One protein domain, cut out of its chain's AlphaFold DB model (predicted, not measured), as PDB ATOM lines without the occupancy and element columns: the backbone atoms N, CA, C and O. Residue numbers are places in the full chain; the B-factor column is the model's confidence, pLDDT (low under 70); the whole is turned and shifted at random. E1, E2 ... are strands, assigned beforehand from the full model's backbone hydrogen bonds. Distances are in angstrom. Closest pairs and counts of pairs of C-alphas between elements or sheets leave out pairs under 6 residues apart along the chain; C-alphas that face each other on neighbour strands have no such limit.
ATOM      1  N   ILE A  48      78.599 -44.190 175.315       38.91
ATOM      2  CA  ILE A  48      79.988 -43.725 175.248       38.91
ATOM      3  C   ILE A  48      80.388 -43.317 176.657       38.91
ATOM      4  O   ILE A  48      79.832 -42.372 177.217       38.91
ATOM      5  N   GLU A  49      81.388 -43.996 177.205       33.38
ATOM      6  CA  GLU A  49      82.069 -43.555 178.415       33.38
ATOM      7  C   GLU A  49      83.315 -42.766 178.002       33.38
ATOM      8  O   GLU A  49      84.303 -43.309 177.499       33.38
ATOM      9  N   VAL A  50      83.246 -41.446 178.156       39.03
ATOM     10  CA  VAL A  50      84.363 -40.552 177.865       39.03
ATOM     11  C   VAL A  50      85.180 -40.363 179.140       39.03
ATOM     12  O   VAL A  50      84.764 -39.656 180.057       39.03
ATOM     13  N   LEU A  51      86.361 -40.978 179.210       37.81
ATOM     14  CA  LEU A  51      87.253 -40.813 180.353       37.81
ATOM     15  C   LEU A  51      88.058 -39.520 180.179       37.81
ATOM     16  O   LEU A  51      88.961 -39.398 179.353       37.81
ATOM     17  N   SER A  52      87.671 -38.519 180.964       38.88
ATOM     18  CA  SER A  52      88.283 -37.194 181.027       38.88
ATOM     19  C   SER A  52      89.756 -37.274 181.457       38.88
ATOM     20  O   SER A  52      90.095 -37.964 182.419       38.88
ATOM     21  N   SER A  53      90.627 -36.449 180.859       41.62
ATOM     22  CA  SER A  53      91.766 -35.928 181.632       41.62
ATOM     23  C   SER A  53      91.185 -35.135 182.810       41.62
ATOM     24  O   SER A  53      90.183 -34.455 182.618       41.62
ATOM     25  N   LEU A  54      91.735 -35.243 184.020       42.16
ATOM     26  CA  LEU A  54      91.177 -34.786 185.316       42.16
ATOM     27  C   LEU A  54      90.554 -33.361 185.406       42.16
ATOM     28  O   LEU A  54      90.041 -33.009 186.462       42.16
ATOM     29  N   ALA A  55      90.587 -32.538 184.354       48.22
ATOM     30  CA  ALA A  55      90.181 -31.136 184.355       48.22
ATOM     31  C   ALA A  55      88.844 -30.792 183.656       48.22
ATOM     32  O   ALA A  55      88.348 -29.697 183.899       48.22
ATOM     33  N   VAL A  56      88.275 -31.639 182.781       56.31
ATOM     34  CA  VAL A  56      87.209 -31.181 181.852       56.31
ATOM     35  C   VAL A  56      85.797 -31.672 182.192       56.31
ATOM     36  O   VAL A  56      84.856 -30.943 181.906       56.31
ATOM     37  N   GLY A  57      85.641 -32.831 182.846       61.06
ATOM     38  CA  GLY A  57      84.369 -33.303 183.420       61.06
ATOM     39  C   GLY A  57      83.206 -33.351 182.421       61.06
ATOM     40  O   GLY A  57      82.510 -32.358 182.218       61.06
ATOM     41  N   VAL A  58      82.961 -34.511 181.816       64.31
ATOM     42  CA  VAL A  58      81.899 -34.699 180.814       64.31
ATOM     43  C   VAL A  58      80.974 -35.846 181.195       64.31
ATOM     44  O   VAL A  58      81.414 -36.820 181.809       64.31
ATOM     45  N   ASP A  59      79.704 -35.729 180.820       65.19
ATOM     46  CA  ASP A  59      78.726 -36.800 180.999       65.19
ATOM     47  C   ASP A  59      78.870 -37.867 179.892       65.19
ATOM     48  O   ASP A  59      79.249 -37.535 178.761       65.19
ATOM     49  N   PRO A  60      78.554 -39.146 180.175       65.12
ATOM     50  CA  PRO A  60      78.437 -40.175 179.145       65.12
ATOM     51  C   PRO A  60      77.411 -39.791 178.073       65.12
ATOM     52  O   PRO A  60      76.384 -39.185 178.378       65.12
ATOM     53  N   VAL A  61      77.664 -40.184 176.822       71.75
ATOM     54  CA  VAL A  61      76.780 -39.874 175.685       71.75
ATOM     55  C   VAL A  61      76.095 -41.132 175.186       71.75
ATOM     56  O   VAL A  61      76.760 -42.131 174.917       71.75
ATOM     57  N   GLU A  62      74.779 -41.059 175.002       78.06
ATOM     58  CA  GLU A  62      73.963 -42.164 174.502       78.06
ATOM     59  C   GLU A  62      73.316 -41.856 173.146       78.06
ATOM     60  O   GLU A  62      72.635 -40.848 172.980       78.06
ATOM     61  N   LEU A  63      73.535 -42.740 172.167       76.56
ATOM     62  CA  LEU A  63      73.012 -42.676 170.799       76.56
ATOM     63  C   LEU A  63      72.053 -43.842 170.564       76.56
ATOM     64  O   LEU A  63      72.427 -44.871 170.003       76.56
ATOM     65  N   ASP A  64      70.799 -43.659 170.958       83.00
ATOM     66  CA  ASP A  64      69.755 -44.639 170.675       83.00
ATOM     67  C   ASP A  64      69.234 -44.488 169.240       83.00
ATOM     68  O   ASP A  64      68.506 -43.543 168.902       83.00
ATOM     69  N   PHE A  65      69.627 -45.429 168.382       80.25
ATOM     70  CA  PHE A  65      69.151 -45.525 166.999       80.25
ATOM     71  C   PHE A  65      67.727 -46.089 166.898       80.25
ATOM     72  O   PHE A  65      67.135 -46.045 165.818       80.25
ATOM     73  N   GLY A  66      67.165 -46.572 168.008       78.62
ATOM     74  CA  GLY A  66      65.852 -47.180 168.078       78.62
ATOM     75  C   GLY A  66      65.765 -48.437 167.223       78.62
ATOM     76  O   GLY A  66      66.703 -49.227 167.110       78.62
ATOM     77  N   ASP A  67      64.609 -48.607 166.600       77.25
ATOM     78  CA  ASP A  67      64.268 -49.830 165.894       77.25
ATOM     79  C   ASP A  67      64.738 -49.802 164.446       77.25
ATOM     80  O   ASP A  67      64.300 -48.971 163.645       77.25
ATOM     81  N   ILE A  68      65.587 -50.763 164.084       78.44
ATOM     82  CA  ILE A  68      66.175 -50.821 162.749       78.44
ATOM     83  C   ILE A  68      65.664 -52.025 161.971       78.44
ATOM     84  O   ILE A  68      65.690 -53.170 162.425       78.44
ATOM     85  N   GLN A  69      65.225 -51.767 160.740       78.31
ATOM     86  CA  GLN A  69      64.798 -52.812 159.824       78.31
ATOM     87  C   GLN A  69      66.005 -53.612 159.308       78.31
ATOM     88  O   GLN A  69      66.960 -53.053 158.771       78.31
ATOM     89  N   ARG A  70      65.925 -54.942 159.409       83.62
ATOM     90  CA  ARG A  70      66.895 -55.863 158.795       83.62
ATOM     91  C   ARG A  70      66.866 -55.776 157.273       83.62
ATOM     92  O   ARG A  70      65.805 -55.539 156.697       83.62
ATOM     93  N   ASN A  71      67.998 -56.055 156.629       82.31
ATOM     94  CA  ASN A  71      68.152 -55.951 155.172       82.31
ATOM     95  C   ASN A  71      67.796 -54.553 154.625       82.31
ATOM     96  O   ASN A  71      67.323 -54.410 153.495       82.31
ATOM     97  N   SER A  72      68.005 -53.517 155.440       83.62
ATOM     98  CA  SER A  72      67.756 -52.127 155.078       83.62
ATOM     99  C   SER A  72      69.006 -51.492 154.480       83.62
ATOM    100  O   SER A  72      70.116 -51.687 154.966       83.62
ATOM    101  N   LYS A  73      68.803 -50.671 153.449       87.12
ATOM    102  CA  LYS A  73      69.834 -49.799 152.860       87.12
ATOM    103  C   LYS A  73      69.652 -48.331 153.253       87.12
ATOM    104  O   LYS A  73      70.254 -47.450 152.645       87.12
ATOM    105  N   ASN A  74      68.747 -48.059 154.190       86.06
ATOM    106  CA  ASN A  74      68.482 -46.701 154.634       86.06
ATOM    107  C   ASN A  74      69.595 -46.250 155.574       86.06
ATOM    108  O   ASN A  74      69.947 -46.974 156.504       86.06
ATOM    109  N   ILE A  75      70.080 -45.027 155.355       90.19
ATOM    110  CA  ILE A  75      70.955 -44.357 156.309       90.19
ATOM    111  C   ILE A  75      70.097 -43.882 157.478       90.19
ATOM    112  O   ILE A  75      69.101 -43.182 157.285       90.19
ATOM    113  N   ILE A  76      70.488 -44.273 158.683       88.06
ATOM    114  CA  ILE A  76      69.863 -43.879 159.939       88.06
ATOM    115  C   ILE A  76      70.887 -43.047 160.691       88.06
ATOM    116  O   ILE A  76      71.958 -43.544 161.035       88.06
ATOM    117  N   THR A  77      70.561 -41.783 160.934       91.31
ATOM    118  CA  THR A  77      71.427 -40.840 161.646       91.31
ATOM    119  C   THR A  77      70.840 -40.551 163.015       91.31
ATOM    120  O   THR A  77      69.638 -40.313 163.142       91.31
ATOM    121  N   LYS A  78      71.699 -40.537 164.033       88.12
ATOM    122  CA  LYS A  78      71.345 -40.125 165.385       88.12
ATOM    123  C   LYS A  78      72.341 -39.102 165.905       88.12
ATOM    124  O   LYS A  78      73.537 -39.207 165.649       88.12
ATOM    125  N   GLU A  79      71.830 -38.131 166.647       87.50
ATOM    126  CA  GLU A  79      72.625 -37.127 167.342       87.50
ATOM    127  C   GLU A  79      72.315 -37.177 168.836       87.50
ATOM    128  O   GLU A  79      71.175 -37.439 169.234       87.50
ATOM    129  N   ALA A  80      73.341 -36.938 169.643       80.94
ATOM    130  CA  ALA A  80      73.242 -36.759 171.081       80.94
ATOM    131  C   ALA A  80      74.270 -35.734 171.555       80.94
ATOM    132  O   ALA A  80      75.239 -35.434 170.865       80.94
ATOM    133  N   ASP A  81      74.059 -35.215 172.755       83.50
ATOM    134  CA  ASP A  81      74.830 -34.104 173.293       83.50
ATOM    135  C   ASP A  81      75.924 -34.601 174.242       83.50
ATOM    136  O   ASP A  81      75.623 -35.167 175.294       83.50
ATOM    137  N   LEU A  82      77.189 -34.322 173.919       80.12
ATOM    138  CA  LEU A  82      78.284 -34.371 174.886       80.12
ATOM    139  C   LEU A  82      78.203 -33.132 175.774       80.12
ATOM    140  O   LEU A  82      78.466 -32.018 175.315       80.12
ATOM    141  N   LYS A  83      77.843 -33.331 177.043       79.81
ATOM    142  CA  LYS A  83      77.655 -32.245 178.008       79.81
ATOM    143  C   LYS A  83      78.867 -32.098 178.912       79.81
ATOM    144  O   LYS A  83      79.312 -33.059 179.536       79.81
ATOM    145  N   PHE A  84      79.374 -30.876 178.992       76.56
ATOM    146  CA  PHE A  84      80.397 -30.469 179.945       76.56
ATOM    147  C   PHE A  84      79.726 -30.098 181.269       76.56
ATOM    148  O   PHE A  84      78.718 -29.393 181.288       76.56
ATOM    149  N   GLN A  85      80.299 -30.539 182.387       75.94
ATOM    150  CA  GLN A  85      79.763 -30.272 183.727       75.94
ATOM    151  C   GLN A  85      79.900 -28.800 184.143       75.94
ATOM    152  O   GLN A  85      79.225 -28.345 185.069       75.94
ATOM    153  N   ALA A  86      80.769 -28.047 183.465       72.94
ATOM    154  CA  ALA A  86      80.951 -26.619 183.656       72.94
ATOM    155  C   ALA A  86      81.202 -25.914 182.317       72.94
ATOM    156  O   ALA A  86      81.793 -26.477 181.396       72.94
ATOM    157  N   SER A  87      80.789 -24.651 182.231       79.38
ATOM    158  CA  SER A  87      81.081 -23.793 181.086       79.38
ATOM    159  C   SER A  87      82.512 -23.267 181.118       79.38
ATOM    160  O   SER A  87      83.030 -22.915 182.181       79.38
ATOM    161  N   PHE A  88      83.100 -23.078 179.942       78.88
ATOM    162  CA  PHE A  88      84.396 -22.424 179.804       78.88
ATOM    163  C   PHE A  88      84.273 -20.896 179.900       78.88
ATOM    164  O   PHE A  88      83.294 -20.291 179.454       78.88
ATOM    165  N   ASN A  89      85.295 -20.259 180.479       81.56
ATOM    166  CA  ASN A  89      85.367 -18.800 180.638       81.56
ATOM    167  C   ASN A  89      85.837 -18.066 179.371       81.56
ATOM    168  O   ASN A  89      85.752 -16.835 179.301       81.56
ATOM    169  N   GLU A  90      86.313 -18.822 178.389       81.56
ATOM    170  CA  GLU A  90      86.830 -18.391 177.097       81.56
ATOM    171  C   GLU A  90      86.380 -19.376 176.013       81.56
ATOM    172  O   GLU A  90      85.917 -20.473 176.331       81.56
ATOM    173  N   ASP A  91      86.496 -18.978 174.748       82.88
ATOM    174  CA  ASP A  91      86.208 -19.871 173.628       82.88
ATOM    175  C   ASP A  91      87.272 -20.974 173.566       82.88
ATOM    176  O   ASP A  91      88.481 -20.703 173.602       82.88
ATOM    177  N   VAL A  92      86.821 -22.220 173.445       82.12
ATOM    178  CA  VAL A  92      87.692 -23.395 173.409       82.12
ATOM    179  C   VAL A  92      87.474 -24.195 172.135       82.12
ATOM    180  O   VAL A  92      86.364 -24.339 171.630       82.12
ATOM    181  N   GLN A  93      88.563 -24.741 171.616       83.06
ATOM    182  CA  GLN A  93      88.548 -25.753 170.579       83.06
ATOM    183  C   GLN A  93      88.451 -27.131 171.234       83.06
ATOM    184  O   GLN A  93      89.318 -27.520 172.021       83.06
ATOM    185  N   ILE A  94      87.401 -27.863 170.887       81.81
ATOM    186  CA  ILE A  94      87.114 -29.214 171.343       81.81
ATOM    187  C   ILE A  94      87.550 -30.225 170.286       81.81
ATOM    188  O   ILE A  94      87.261 -30.087 169.092       81.81
ATOM    189  N   LYS A  95      88.222 -31.276 170.749       81.69
ATOM    190  CA  LYS A  95      88.547 -32.469 169.970       81.69
ATOM    191  C   LYS A  95      88.169 -33.713 170.770       81.69
ATOM    192  O   LYS A  95      88.485 -33.795 171.952       81.69
ATOM    193  N   VAL A  96      87.539 -34.687 170.121       80.38
ATOM    194  CA  VAL A  96      87.183 -35.987 170.706       80.38
ATOM    195  C   VAL A  96      87.920 -37.086 169.951       80.38
ATOM    196  O   VAL A  96      87.763 -37.238 168.740       80.38
ATOM    197  N   GLU A  97      88.739 -37.850 170.665       76.44
ATOM    198  CA  GLU A  97      89.410 -39.036 170.135       76.44
ATOM    199  C   GLU A  97      88.739 -40.294 170.674       76.44
ATOM    200  O   GLU A  97      88.814 -40.578 171.867       76.44
ATOM    201  N   TYR A  98      88.089 -41.051 169.795       78.75
ATOM    202  CA  TYR A  98      87.529 -42.358 170.126       78.75
ATOM    203  C   TYR A  98      88.622 -43.438 170.161       78.75
ATOM    204  O   TYR A  98      89.622 -43.342 169.439       78.75
ATOM    205  N   ASP A  99      88.426 -44.469 170.982       72.88
ATOM    206  CA  ASP A  99      89.346 -45.600 171.084       72.88
ATOM    207  C   ASP A  99      89.484 -46.327 169.733       72.88
ATOM    208  O   ASP A  99      88.524 -46.495 168.975       72.88
ATOM    209  N   LYS A 100      90.718 -46.738 169.436       69.94
ATOM    210  CA  LYS A 100      91.137 -47.356 168.175       69.94
ATOM    211  C   LYS A 100      91.119 -48.879 168.214       69.94
ATOM    212  O   LYS A 100      91.305 -49.489 167.166       69.94
ATOM    213  N   THR A 101      90.933 -49.487 169.385       63.06
ATOM    214  CA  THR A 101      90.971 -50.947 169.590       63.06
ATOM    215  C   THR A 101      90.067 -51.725 168.629       63.06
ATOM    216  O   THR A 101      90.461 -52.794 168.173       63.06
ATOM    217  N   ASP A 102      88.935 -51.137 168.236       56.34
ATOM    218  CA  ASP A 102      87.971 -51.710 167.288       56.34
ATOM    219  C   ASP A 102      87.691 -50.816 166.064       56.34
ATOM    220  O   ASP A 102      86.732 -51.065 165.325       56.34
ATOM    221  N   ASP A 103      88.486 -49.758 165.859       60.66
ATOM    222  CA  ASP A 103      88.321 -48.849 164.720       60.66
ATOM    223  C   ASP A 103      88.826 -49.556 163.456       60.66
ATOM    224  O   ASP A 103      90.029 -49.672 163.203       60.66
ATOM    225  N   LEU A 104      87.890 -50.055 162.648       62.16
ATOM    226  CA  LEU A 104      88.180 -50.638 161.339       62.16
ATOM    227  C   LEU A 104      88.438 -49.505 160.330       62.16
ATOM    228  O   LEU A 104      87.669 -49.298 159.390       62.16
ATOM    229  N   MET A 105      89.504 -48.733 160.534       61.69
ATOM    230  CA  MET A 105      89.941 -47.693 159.597       61.69
ATOM    231  C   MET A 105      90.670 -48.304 158.399       61.69
ATOM    232  O   MET A 105      91.507 -49.193 158.581       61.69
ATOM    233  N   PRO A 106      90.439 -47.775 157.174       49.50
ATOM    234  CA  PRO A 106      91.522 -46.939 156.638       49.50
ATOM    235  C   PRO A 106      91.175 -45.736 155.719       49.50
ATOM    236  O   PRO A 106      92.118 -45.189 155.154       49.50
ATOM    237  N   THR A 107      89.927 -45.272 155.515       53.47
ATOM    238  CA  THR A 107      89.679 -44.260 154.439       53.47
ATOM    239  C   THR A 107      88.814 -43.030 154.738       53.47
ATOM    240  O   THR A 107      88.946 -42.048 154.011       53.47
ATOM    241  N   ASP A 108      87.965 -43.016 155.768       62.72
ATOM    242  CA  ASP A 108      87.053 -41.884 156.014       62.72
ATOM    243  C   ASP A 108      87.594 -40.959 157.119       62.72
ATOM    244  O   ASP A 108      87.503 -41.256 158.306       62.72
ATOM    245  N   THR A 109      88.176 -39.816 156.748       74.50
ATOM    246  CA  THR A 109      88.693 -38.830 157.718       74.50
ATOM    247  C   THR A 109      87.594 -38.146 158.536       74.50
ATOM    248  O   THR A 109      87.903 -37.444 159.502       74.50
ATOM    249  N   VAL A 110      86.323 -38.345 158.171       85.44
ATOM    250  CA  VAL A 110      85.159 -37.733 158.815       85.44
ATOM    251  C   VAL A 110      84.534 -38.671 159.848       85.44
ATOM    252  O   VAL A 110      84.041 -38.183 160.862       85.44
ATOM    253  N   TYR A 111      84.606 -39.994 159.660       87.19
ATOM    254  CA  TYR A 111      83.976 -40.978 160.551       87.19
ATOM    255  C   TYR A 111      84.964 -42.019 161.109       87.19
ATOM    256  O   TYR A 111      85.969 -42.371 160.495       87.19
ATOM    257  N   ALA A 112      84.681 -42.522 162.306       84.81
ATOM    258  CA  ALA A 112      85.277 -43.720 162.891       84.81
ATOM    259  C   ALA A 112      84.279 -44.876 162.759       84.81
ATOM    260  O   ALA A 112      83.085 -44.673 162.991       84.81
ATOM    261  N   LYS A 113      84.739 -46.065 162.350       87.56
ATOM    262  CA  LYS A 113      83.857 -47.206 162.060       87.56
ATOM    263  C   LYS A 113      83.982 -48.258 163.154       87.56
ATOM    264  O   LYS A 113      85.065 -48.787 163.377       87.56
ATOM    265  N   TYR A 114      82.850 -48.641 163.732       83.81
ATOM    266  CA  TYR A 114      82.758 -49.657 164.773       83.81
ATOM    267  C   TYR A 114      81.793 -50.768 164.381       83.81
ATOM    268  O   TYR A 114      80.724 -50.514 163.838       83.81
ATOM    269  N   GLN A 115      82.157 -52.004 164.709       85.25
ATOM    270  CA  GLN A 115      81.263 -53.156 164.601       85.25
ATOM    271  C   GLN A 115      80.605 -53.457 165.941       85.25
ATOM    272  O   GLN A 115      81.305 -53.635 166.943       85.25
ATOM    273  N   ILE A 116      79.277 -53.544 165.937       80.38
ATOM    274  CA  ILE A 116      78.454 -53.923 167.084       80.38
ATOM    275  C   ILE A 116      77.937 -55.347 166.886       80.38
ATOM    276  O   ILE A 116      77.433 -55.685 165.817       80.38
ATOM    277  N   THR A 117      78.059 -56.168 167.924       81.12
ATOM    278  CA  THR A 117      77.564 -57.549 167.989       81.12
ATOM    279  C   THR A 117      76.327 -57.638 168.889       81.12
ATOM    280  O   THR A 117      76.133 -56.764 169.741       81.12
ATOM    281  N   PRO A 118      75.489 -58.676 168.735       79.62
ATOM    282  CA  PRO A 118      74.350 -58.885 169.621       79.62
ATOM    283  C   PRO A 118      74.809 -59.133 171.068       79.62
ATOM    284  O   PRO A 118      75.852 -59.744 171.300       79.62
ATOM    285  N   VAL A 119      74.014 -58.675 172.041       74.69
ATOM    286  CA  VAL A 119      74.296 -58.799 173.487       74.69
ATOM    287  C   VAL A 119      74.244 -60.251 173.965       74.69
ATOM    288  O   VAL A 119      74.990 -60.650 174.863       74.69
ATOM    289  N   GLU A 120      73.374 -61.069 173.370       71.75
ATOM    290  CA  GLU A 120      73.301 -62.494 173.681       71.75
ATOM    291  C   GLU A 120      74.530 -63.212 173.105       71.75
ATOM    292  O   GLU A 120      74.582 -63.590 171.934       71.75
ATOM    293  N   ASN A 121      75.537 -63.383 173.967       55.53
ATOM    294  CA  ASN A 121      76.772 -64.118 173.717       55.53
ATOM    295  C   ASN A 121      76.491 -65.588 173.367       55.53
ATOM    296  O   ASN A 121      76.603 -66.468 174.220       55.53
ATOM    297  N   ASN A 122      76.179 -65.876 172.103       51.75
ATOM    298  CA  ASN A 122      76.398 -67.204 171.552       51.75
ATOM    299  C   ASN A 122      77.668 -67.169 170.680       51.75
ATOM    300  O   ASN A 122      77.625 -66.636 169.566       51.75
ATOM    301  N   PRO A 123      78.809 -67.696 171.169       49.94
ATOM    302  CA  PRO A 123      80.119 -67.560 170.526       49.94
ATOM    303  C   PRO A 123      80.230 -68.226 169.143       49.94
ATOM    304  O   PRO A 123      81.240 -68.055 168.463       49.94
ATOM    305  N   GLU A 124      79.204 -68.954 168.694       48.47
ATOM    306  CA  GLU A 124      79.183 -69.622 167.387       48.47
ATOM    307  C   GLU A 124      78.878 -68.699 166.193       48.47
ATOM    308  O   GLU A 124      78.995 -69.137 165.052       48.47
ATOM    309  N   ASN A 125      78.502 -67.429 166.396       52.47
ATOM    310  CA  ASN A 125      78.060 -66.560 165.295       52.47
ATOM    311  C   ASN A 125      78.799 -65.219 165.235       52.47
ATOM    312  O   ASN A 125      78.254 -64.165 165.540       52.47
ATOM    313  N   GLN A 126      80.037 -65.257 164.745       54.75
ATOM    314  CA  GLN A 126      80.855 -64.063 164.484       54.75
ATOM    315  C   GLN A 126      80.368 -63.202 163.295       54.75
ATOM    316  O   GLN A 126      80.963 -62.159 163.021       54.75
ATOM    317  N   ASN A 127      79.305 -63.619 162.594       63.75
ATOM    318  CA  ASN A 127      78.811 -62.962 161.376       63.75
ATOM    319  C   ASN A 127      77.657 -61.969 161.616       63.75
ATOM    320  O   ASN A 127      77.360 -61.180 160.724       63.75
ATOM    321  N   ASP A 128      77.029 -61.976 162.796       78.00
ATOM    322  CA  ASP A 128      75.940 -61.050 163.139       78.00
ATOM    323  C   ASP A 128      76.527 -59.727 163.651       78.00
ATOM    324  O   ASP A 128      76.767 -59.556 164.848       78.00
ATOM    325  N   LYS A 129      76.819 -58.800 162.733       83.88
ATOM    326  CA  LYS A 129      77.429 -57.504 163.055       83.88
ATOM    327  C   LYS A 129      76.724 -56.352 162.355       83.88
ATOM    328  O   LYS A 129      76.343 -56.468 161.193       83.88
ATOM    329  N   ILE A 130      76.613 -55.227 163.054       85.81
ATOM    330  CA  ILE A 130      76.132 -53.956 162.509       85.81
ATOM    331  C   ILE A 130      77.290 -52.963 162.507       85.81
ATOM    332  O   ILE A 130      77.974 -52.798 163.518       85.81
ATOM    333  N   ASP A 131      77.509 -52.308 161.370       88.31
ATOM    334  CA  ASP A 131      78.496 -51.244 161.237       88.31
ATOM    335  C   ASP A 131      77.882 -49.900 161.667       88.31
ATOM    336  O   ASP A 131      76.886 -49.448 161.099       88.31
ATOM    337  N   VAL A 132      78.508 -49.247 162.646       86.88
ATOM    338  CA  VAL A 132      78.166 -47.901 163.119       86.88
ATOM    339  C   VAL A 132      79.314 -46.949 162.816       86.88
ATOM    340  O   VAL A 132      80.479 -47.241 163.084       86.88
ATOM    341  N   TYR A 133      78.978 -45.790 162.266       90.62
ATOM    342  CA  TYR A 133      79.906 -44.738 161.885       90.62
ATOM    343  C   TYR A 133      79.727 -43.556 162.832       90.62
ATOM    344  O   TYR A 133      78.707 -42.877 162.786       90.62
ATOM    345  N   LEU A 134      80.712 -43.287 163.684       87.00
ATOM    346  CA  LEU A 134      80.707 -42.123 164.571       87.00
ATOM    347  C   LEU A 134      81.468 -40.972 163.932       87.00
ATOM    348  O   LEU A 134      82.622 -41.128 163.534       87.00
ATOM    349  N   LYS A 135      80.845 -39.800 163.846       89.88
ATOM    350  CA  LYS A 135      81.484 -38.606 163.302       89.88
ATOM    351  C   LYS A 135      82.619 -38.156 164.223       89.88
ATOM    352  O   LYS A 135      82.459 -38.050 165.440       89.88
ATOM    353  N   ARG A 136      83.786 -37.893 163.636       86.88
ATOM    354  CA  ARG A 136      84.978 -37.409 164.338       86.88
ATOM    355  C   ARG A 136      84.810 -35.933 164.682       86.88
ATOM    356  O   ARG A 136      84.540 -35.114 163.804       86.88
ATOM    357  N   VAL A 137      85.046 -35.586 165.943       84.56
ATOM    358  CA  VAL A 137      85.106 -34.193 166.402       84.56
ATOM    359  C   VAL A 137      86.576 -33.784 166.428       84.56
ATOM    360  O   VAL A 137      87.291 -34.056 167.387       84.56
ATOM    361  N   ASN A 138      87.066 -33.192 165.340       80.88
ATOM    362  CA  ASN A 138      88.498 -32.896 165.196       80.88
ATOM    363  C   ASN A 138      88.894 -31.500 165.704       80.88
ATOM    364  O   ASN A 138      90.044 -31.313 166.099       80.88
ATOM    365  N   ALA A 139      87.977 -30.527 165.635       79.94
ATOM    366  CA  ALA A 139      88.244 -29.113 165.908       79.94
ATOM    367  C   ALA A 139      86.938 -28.291 165.955       79.94
ATOM    368  O   ALA A 139      86.718 -27.420 165.112       79.94
ATOM    369  N   GLU A 140      86.050 -28.581 166.902       84.75
ATOM    370  CA  GLU A 140      84.803 -27.822 167.066       84.75
ATOM    371  C   GLU A 140      84.999 -26.655 168.034       84.75
ATOM    372  O   GLU A 140      85.714 -26.786 169.020       84.75
ATOM    373  N   ILE A 141      84.417 -25.492 167.741       86.19
ATOM    374  CA  ILE A 141      84.546 -24.316 168.608       86.19
ATOM    375  C   ILE A 141      83.347 -24.288 169.545       86.19
ATOM    376  O   ILE A 141      82.229 -24.058 169.091       86.19
ATOM    377  N   LEU A 142      83.608 -24.468 170.836       83.75
ATOM    378  CA  LEU A 142      82.644 -24.221 171.897       83.75
ATOM    379  C   LEU A 142      82.855 -22.794 172.404       83.75
ATOM    380  O   LEU A 142      83.941 -22.444 172.880       83.75
ATOM    381  N   ARG A 143      81.839 -21.946 172.263       88.06
ATOM    382  CA  ARG A 143      81.931 -20.550 172.693       88.06
ATOM    383  C   ARG A 143      81.854 -20.451 174.206       88.06
ATOM    384  O   ARG A 143      81.277 -21.300 174.886       88.06
ATOM    385  N   LYS A 144      82.380 -19.355 174.744       84.75
ATOM    386  CA  LYS A 144      82.234 -19.004 176.154       84.75
ATOM    387  C   LYS A 144      80.777 -19.152 176.612       84.75
ATOM    388  O   LYS A 144      79.873 -18.545 176.038       84.75
ATOM    389  N   GLY A 145      80.579 -19.885 177.705       80.06
ATOM    390  CA  GLY A 145      79.256 -20.132 178.287       80.06
ATOM    391  C   GLY A 145      78.496 -21.317 177.682       80.06
ATOM    392  O   GLY A 145      77.542 -21.780 178.301       80.06
ATOM    393  N   GLU A 146      78.910 -21.838 176.525       85.25
ATOM    394  CA  GLU A 146      78.362 -23.079 175.980       85.25
ATOM    395  C   GLU A 146      78.937 -24.290 176.732       85.25
ATOM    396  O   GLU A 146      80.031 -24.245 177.306       85.25
ATOM    397  N   MET A 147      78.158 -25.369 176.769       82.12
ATOM    398  CA  MET A 147      78.463 -26.575 177.552       82.12
ATOM    399  C   MET A 147      78.149 -27.858 176.786       82.12
ATOM    400  O   MET A 147      78.075 -28.923 177.393       82.12
ATOM    401  N   VAL A 148      77.893 -27.777 175.481       84.19
ATOM    402  CA  VAL A 148      77.399 -28.912 174.703       84.19
ATOM    403  C   VAL A 148      78.082 -28.971 173.349       84.19
ATOM    404  O   VAL A 148      78.178 -27.953 172.670       84.19
ATOM    405  N   ILE A 149      78.506 -30.169 172.957       82.06
ATOM    406  CA  ILE A 149      78.963 -30.485 171.603       82.06
ATOM    407  C   ILE A 149      78.140 -31.666 171.071       82.06
ATOM    408  O   ILE A 149      78.020 -32.671 171.778       82.06
ATOM    409  N   PRO A 150      77.578 -31.586 169.854       88.50
ATOM    410  CA  PRO A 150      76.839 -32.697 169.274       88.50
ATOM    411  C   PRO A 150      77.783 -33.834 168.860       88.50
ATOM    412  O   PRO A 150      78.802 -33.636 168.201       88.50
ATOM    413  N   ILE A 151      77.399 -35.056 169.203       84.56
ATOM    414  CA  ILE A 151      78.000 -36.297 168.729       84.56
ATOM    415  C   ILE A 151      77.013 -36.947 167.768       84.56
ATOM    416  O   ILE A 151      75.866 -37.213 168.124       84.56
ATOM    417  N   THR A 152      77.466 -37.219 166.547       89.62
ATOM    418  CA  THR A 152      76.642 -37.827 165.496       89.62
ATOM    419  C   THR A 152      77.096 -39.255 165.229       89.62
ATOM    420  O   THR A 152      78.286 -39.500 165.015       89.62
ATOM    421  N   GLY A 153      76.150 -40.186 165.175       89.44
ATOM    422  CA  GLY A 153      76.358 -41.551 164.713       89.44
ATOM    423  C   GLY A 153      75.459 -41.897 163.529       89.44
ATOM    424  O   GLY A 153      74.357 -41.370 163.387       89.44
ATOM    425  N   GLU A 154      75.924 -42.810 162.683       91.25
ATOM    426  CA  GLU A 154      75.198 -43.285 161.509       91.25
ATOM    427  C   GLU A 154      75.255 -44.804 161.383       91.25
ATOM    428  O   GLU A 154      76.300 -45.423 161.579       91.25
ATOM    429  N   ILE A 155      74.147 -45.389 160.946       89.62
ATOM    430  CA  ILE A 155      74.088 -46.742 160.397       89.62
ATOM    431  C   ILE A 155      73.723 -46.590 158.931       89.62
ATOM    432  O   ILE A 155      72.681 -46.029 158.607       89.62
ATOM    433  N   ARG A 156      74.605 -47.030 158.033       89.12
ATOM    434  CA  ARG A 156      74.438 -46.803 156.586       89.12
ATOM    435  C   ARG A 156      73.691 -47.942 155.895       89.12
ATOM    436  O   ARG A 156      72.976 -47.709 154.926       89.12
ATOM    437  N   GLU A 157      73.850 -49.155 156.404       86.69
ATOM    438  CA  GLU A 157      73.121 -50.339 155.972       86.69
ATOM    439  C   GLU A 157      73.040 -51.349 157.117       86.69
ATOM    440  O   GLU A 157      73.901 -51.386 157.996       86.69
ATOM    441  N   VAL A 158      72.003 -52.182 157.092       84.88
ATOM    442  CA  VAL A 158      71.864 -53.328 157.989       84.88
ATOM    443  C   VAL A 158      71.626 -54.558 157.139       84.88
ATOM    444  O   VAL A 158      70.633 -54.641 156.418       84.88
ATOM    445  N   GLY A 159      72.553 -55.510 157.223       82.81
ATOM    446  CA  GLY A 159      72.462 -56.784 156.523       82.81
ATOM    447  C   GLY A 159      71.425 -57.732 157.128       82.81
ATOM    448  O   GLY A 159      70.528 -57.339 157.884       82.81
ATOM    449  N   ASP A 160      71.572 -59.011 156.799       81.75
ATOM    450  CA  ASP A 160      70.738 -60.077 157.348       81.75
ATOM    451  C   ASP A 160      71.247 -60.493 158.733       81.75
ATOM    452  O   ASP A 160      71.901 -61.518 158.899       81.75
ATOM    453  N   VAL A 161      71.009 -59.631 159.721       80.88
ATOM    454  CA  VAL A 161      71.416 -59.845 161.116       80.88
ATOM    455  C   VAL A 161      70.288 -60.487 161.926       80.88
ATOM    456  O   VAL A 161      69.106 -60.403 161.572       80.88
ATOM    457  N   LYS A 162      70.599 -61.132 163.049       78.31
ATOM    458  CA  LYS A 162      69.552 -61.652 163.943       78.31
ATOM    459  C   LYS A 162      68.753 -60.541 164.617       78.31
ATOM    460  O   LYS A 162      69.254 -59.451 164.875       78.31
ATOM    461  N   LEU A 163      67.498 -60.855 164.932       77.38
ATOM    462  CA  LEU A 163      66.706 -60.035 165.844       77.38
ATOM    463  C   LEU A 163      67.305 -60.139 167.244       77.38
ATOM    464  O   LEU A 163      67.612 -61.240 167.696       77.38
ATOM    465  N   GLY A 164      67.437 -59.008 167.919       74.56
ATOM    466  CA  GLY A 164      68.033 -58.947 169.242       74.56
ATOM    467  C   GLY A 164      68.510 -57.542 169.557       74.56
ATOM    468  O   GLY A 164      68.382 -56.630 168.743       74.56
ATOM    469  N   GLU A 165      69.047 -57.394 170.756       78.00
ATOM    470  CA  GLU A 165      69.648 -56.155 171.219       78.00
ATOM    471  C   GLU A 165      71.127 -56.110 170.818       78.00
ATOM    472  O   GLU A 165      71.852 -57.098 170.967       78.00
ATOM    473  N   TYR A 166      71.564 -54.960 170.314       79.50
ATOM    474  CA  TYR A 166      72.937 -54.697 169.895       79.50
ATOM    475  C   TYR A 166      73.463 -53.545 170.741       79.50
ATOM    476  O   TYR A 166      72.876 -52.470 170.728       79.50
ATOM    477  N   LYS A 167      74.551 -53.762 171.483       76.19
ATOM    478  CA  LYS A 167      75.137 -52.742 172.364       76.19
ATOM    479  C   LYS A 167      76.642 -52.735 172.221       76.19
ATOM    480  O   LYS A 167      77.272 -53.787 172.118       76.19
ATOM    481  N   LYS A 168      77.223 -51.542 172.239       77.12
ATOM    482  CA  LYS A 168      78.668 -51.361 172.298       77.12
ATOM    483  C   LYS A 168      79.000 -50.111 173.089       77.12
ATOM    484  O   LYS A 168      78.395 -49.066 172.875       77.12
ATOM    485  N   THR A 169      79.999 -50.242 173.950       75.50
ATOM    486  CA  THR A 169      80.619 -49.119 174.645       75.50
ATOM    487  C   THR A 169      81.925 -48.783 173.955       75.50
ATOM    488  O   THR A 169      82.734 -49.669 173.679       75.50
ATOM    489  N   ILE A 170      82.113 -47.505 173.645       72.75
ATOM    490  CA  ILE A 170      83.322 -46.991 173.003       72.75
ATOM    491  C   ILE A 170      83.929 -45.974 173.957       72.75
ATOM    492  O   ILE A 170      83.258 -45.024 174.361       72.75
ATOM    493  N   GLY A 171      85.192 -46.184 174.321       71.38
ATOM    494  CA  GLY A 171      85.947 -45.201 175.086       71.38
ATOM    495  C   GLY A 171      86.256 -43.979 174.227       71.38
ATOM    496  O   GLY A 171      86.549 -44.113 173.037       71.38
ATOM    497  N   ALA A 172      86.225 -42.787 174.815       74.81
ATOM    498  CA  ALA A 172      86.720 -41.586 174.148       74.81
ATOM    499  C   ALA A 172      87.503 -40.681 175.102       74.81
ATOM    500  O   ALA A 172      87.292 -40.697 176.313       74.81
ATOM    501  N   THR A 173      88.396 -39.870 174.540       71.69
ATOM    502  CA  THR A 173      89.144 -38.822 175.242       71.69
ATOM    503  C   THR A 173      88.768 -37.462 174.666       71.69
ATOM    504  O   THR A 173      88.864 -37.250 173.457       71.69
ATOM    505  N   VAL A 174      88.358 -36.529 175.529       74.19
ATOM    506  CA  VAL A 174      88.040 -35.144 175.147       74.19
ATOM    507  C   VAL A 174      89.209 -34.229 175.481       74.19
ATOM    508  O   VAL A 174      89.705 -34.209 176.609       74.19
ATOM    509  N   TYR A 175      89.600 -33.423 174.501       75.19
ATOM    510  CA  TYR A 175      90.582 -32.358 174.625       75.19
ATOM    511  C   TYR A 175      89.879 -31.015 174.448       75.19
ATOM    512  O   TYR A 175      89.149 -30.825 173.477       75.19
ATOM    513  N   ALA A 176      90.134 -30.078 175.360       78.44
ATOM    514  CA  ALA A 176      89.671 -28.700 175.272       78.44
ATOM    515  C   ALA A 176      90.887 -27.767 175.280       78.44
ATOM    516  O   ALA A 176      91.674 -27.783 176.226       78.44
ATOM    517  N   THR A 177      91.056 -26.982 174.218       80.19
ATOM    518  CA  THR A 177      92.190 -26.064 174.049       80.19
ATOM    519  C   THR A 177      91.677 -24.634 173.908       80.19
ATOM    520  O   THR A 177      90.949 -24.364 172.955       80.19
ATOM    521  N   PRO A 178      92.040 -23.697 174.799       81.50
ATOM    522  CA  PRO A 178      91.717 -22.283 174.628       81.50
ATOM    523  C   PRO A 178      92.160 -21.741 173.269       81.50
ATOM    524  O   PRO A 178      93.301 -21.951 172.857       81.50
ATOM    525  N   ILE A 179      91.278 -21.010 172.584       79.75
ATOM    526  CA  ILE A 179      91.587 -20.436 171.263       79.75
ATOM    527  C   ILE A 179      92.488 -19.192 171.397       79.75
ATOM    528  O   ILE A 179      93.269 -18.901 170.495       79.75
TER     529      ILE A 179
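Overview. This is residues 48 to 179 of the 194 residues of an uncharacterized protein of Fusobacterium necrogenes (UniProt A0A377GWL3). Two strongly twisted four-stranded sheets are partly face to face in an elongated sandwich, with most strands running roughly along its long axis. E5 runs on into E6, passing from one sheet to the other, and the loop between E4 and E5 lies at one end of the long axis, far from the loop between E2 and E3. The printed part has 132 residues with no named helix and eight named strands, E1 to E8 in order along the chain; the class is all strand, though under half of the residues, 54, are in named elements. One sheet has the order E2, E7, E5, E4, antiparallel, and the other E1, E8, E3, E6, mixed. The whole is compact, with a radius of gyration of the C-alphas of 16.3 A and spans of 51 by 28 by 27 A.

Along the chain. In the first sheet, E2 is residues 76 to 83, 22.9 A long from C-alpha 76 at (69.863, -43.879, 159.939); E7 is residues 148 to 155, 23.1 A; E5 is residues 130 to 135, 16.3 A; E4 is residues 111 to 116, 15.5 A. In the second, E1 is residues 48 to 50, 6.0 A, from C-alpha 48 at (79.988, -43.725, 175.248); E8, the longest strand, is residues 169 to 178, 29.0 A, to C-alpha 178 at (91.717, -22.283, 174.628); E3 is residues 92 to 98, 19.2 A; E6 is residues 137 to 142, 11.6 A.

Arrangement. E2, an edge strand, is antiparallel to E7 at 156 degrees, with N 78 and O 153 2.9 A apart. E7 is antiparallel to E5, with N 135 and O 152 at 2.8 A. E5 and E4 form a hairpin, with N 114 and O 132 at 2.8 A. In the sandwich, two sheets face to face, the facing parts are 9.7 A centre to centre and the strands of one sheet stand at 19 degrees to those of the other. E5 runs on into E6 across one residue at 45 degrees. E6 is antiparallel to E3, with N 94 and O 140 at 2.7 A. E3 is antiparallel to E8, with N 175 and O 95 at 2.8 A. E8 is parallel to E1 at 40 degrees, with N 172 and O 49 at 3.3 A. E8 pairs staggered, with E1 over residues 170 to 172 and with E3 over 172 to 178. E3 and E7 are only just apart, at 8.3 A.

Size, cuts and confidence. The C-alphas farthest apart, of Asn 89 and Glu 124, are 52.9 A from each other. The printed part has no cut. The links E1 to E2, E3 to E4, E4 to E5 and E7 to E8 are long. The mean pLDDT of the printed part is 75.5, with residues 48 to 60, 100 to 108 and 121 to 127 under 70.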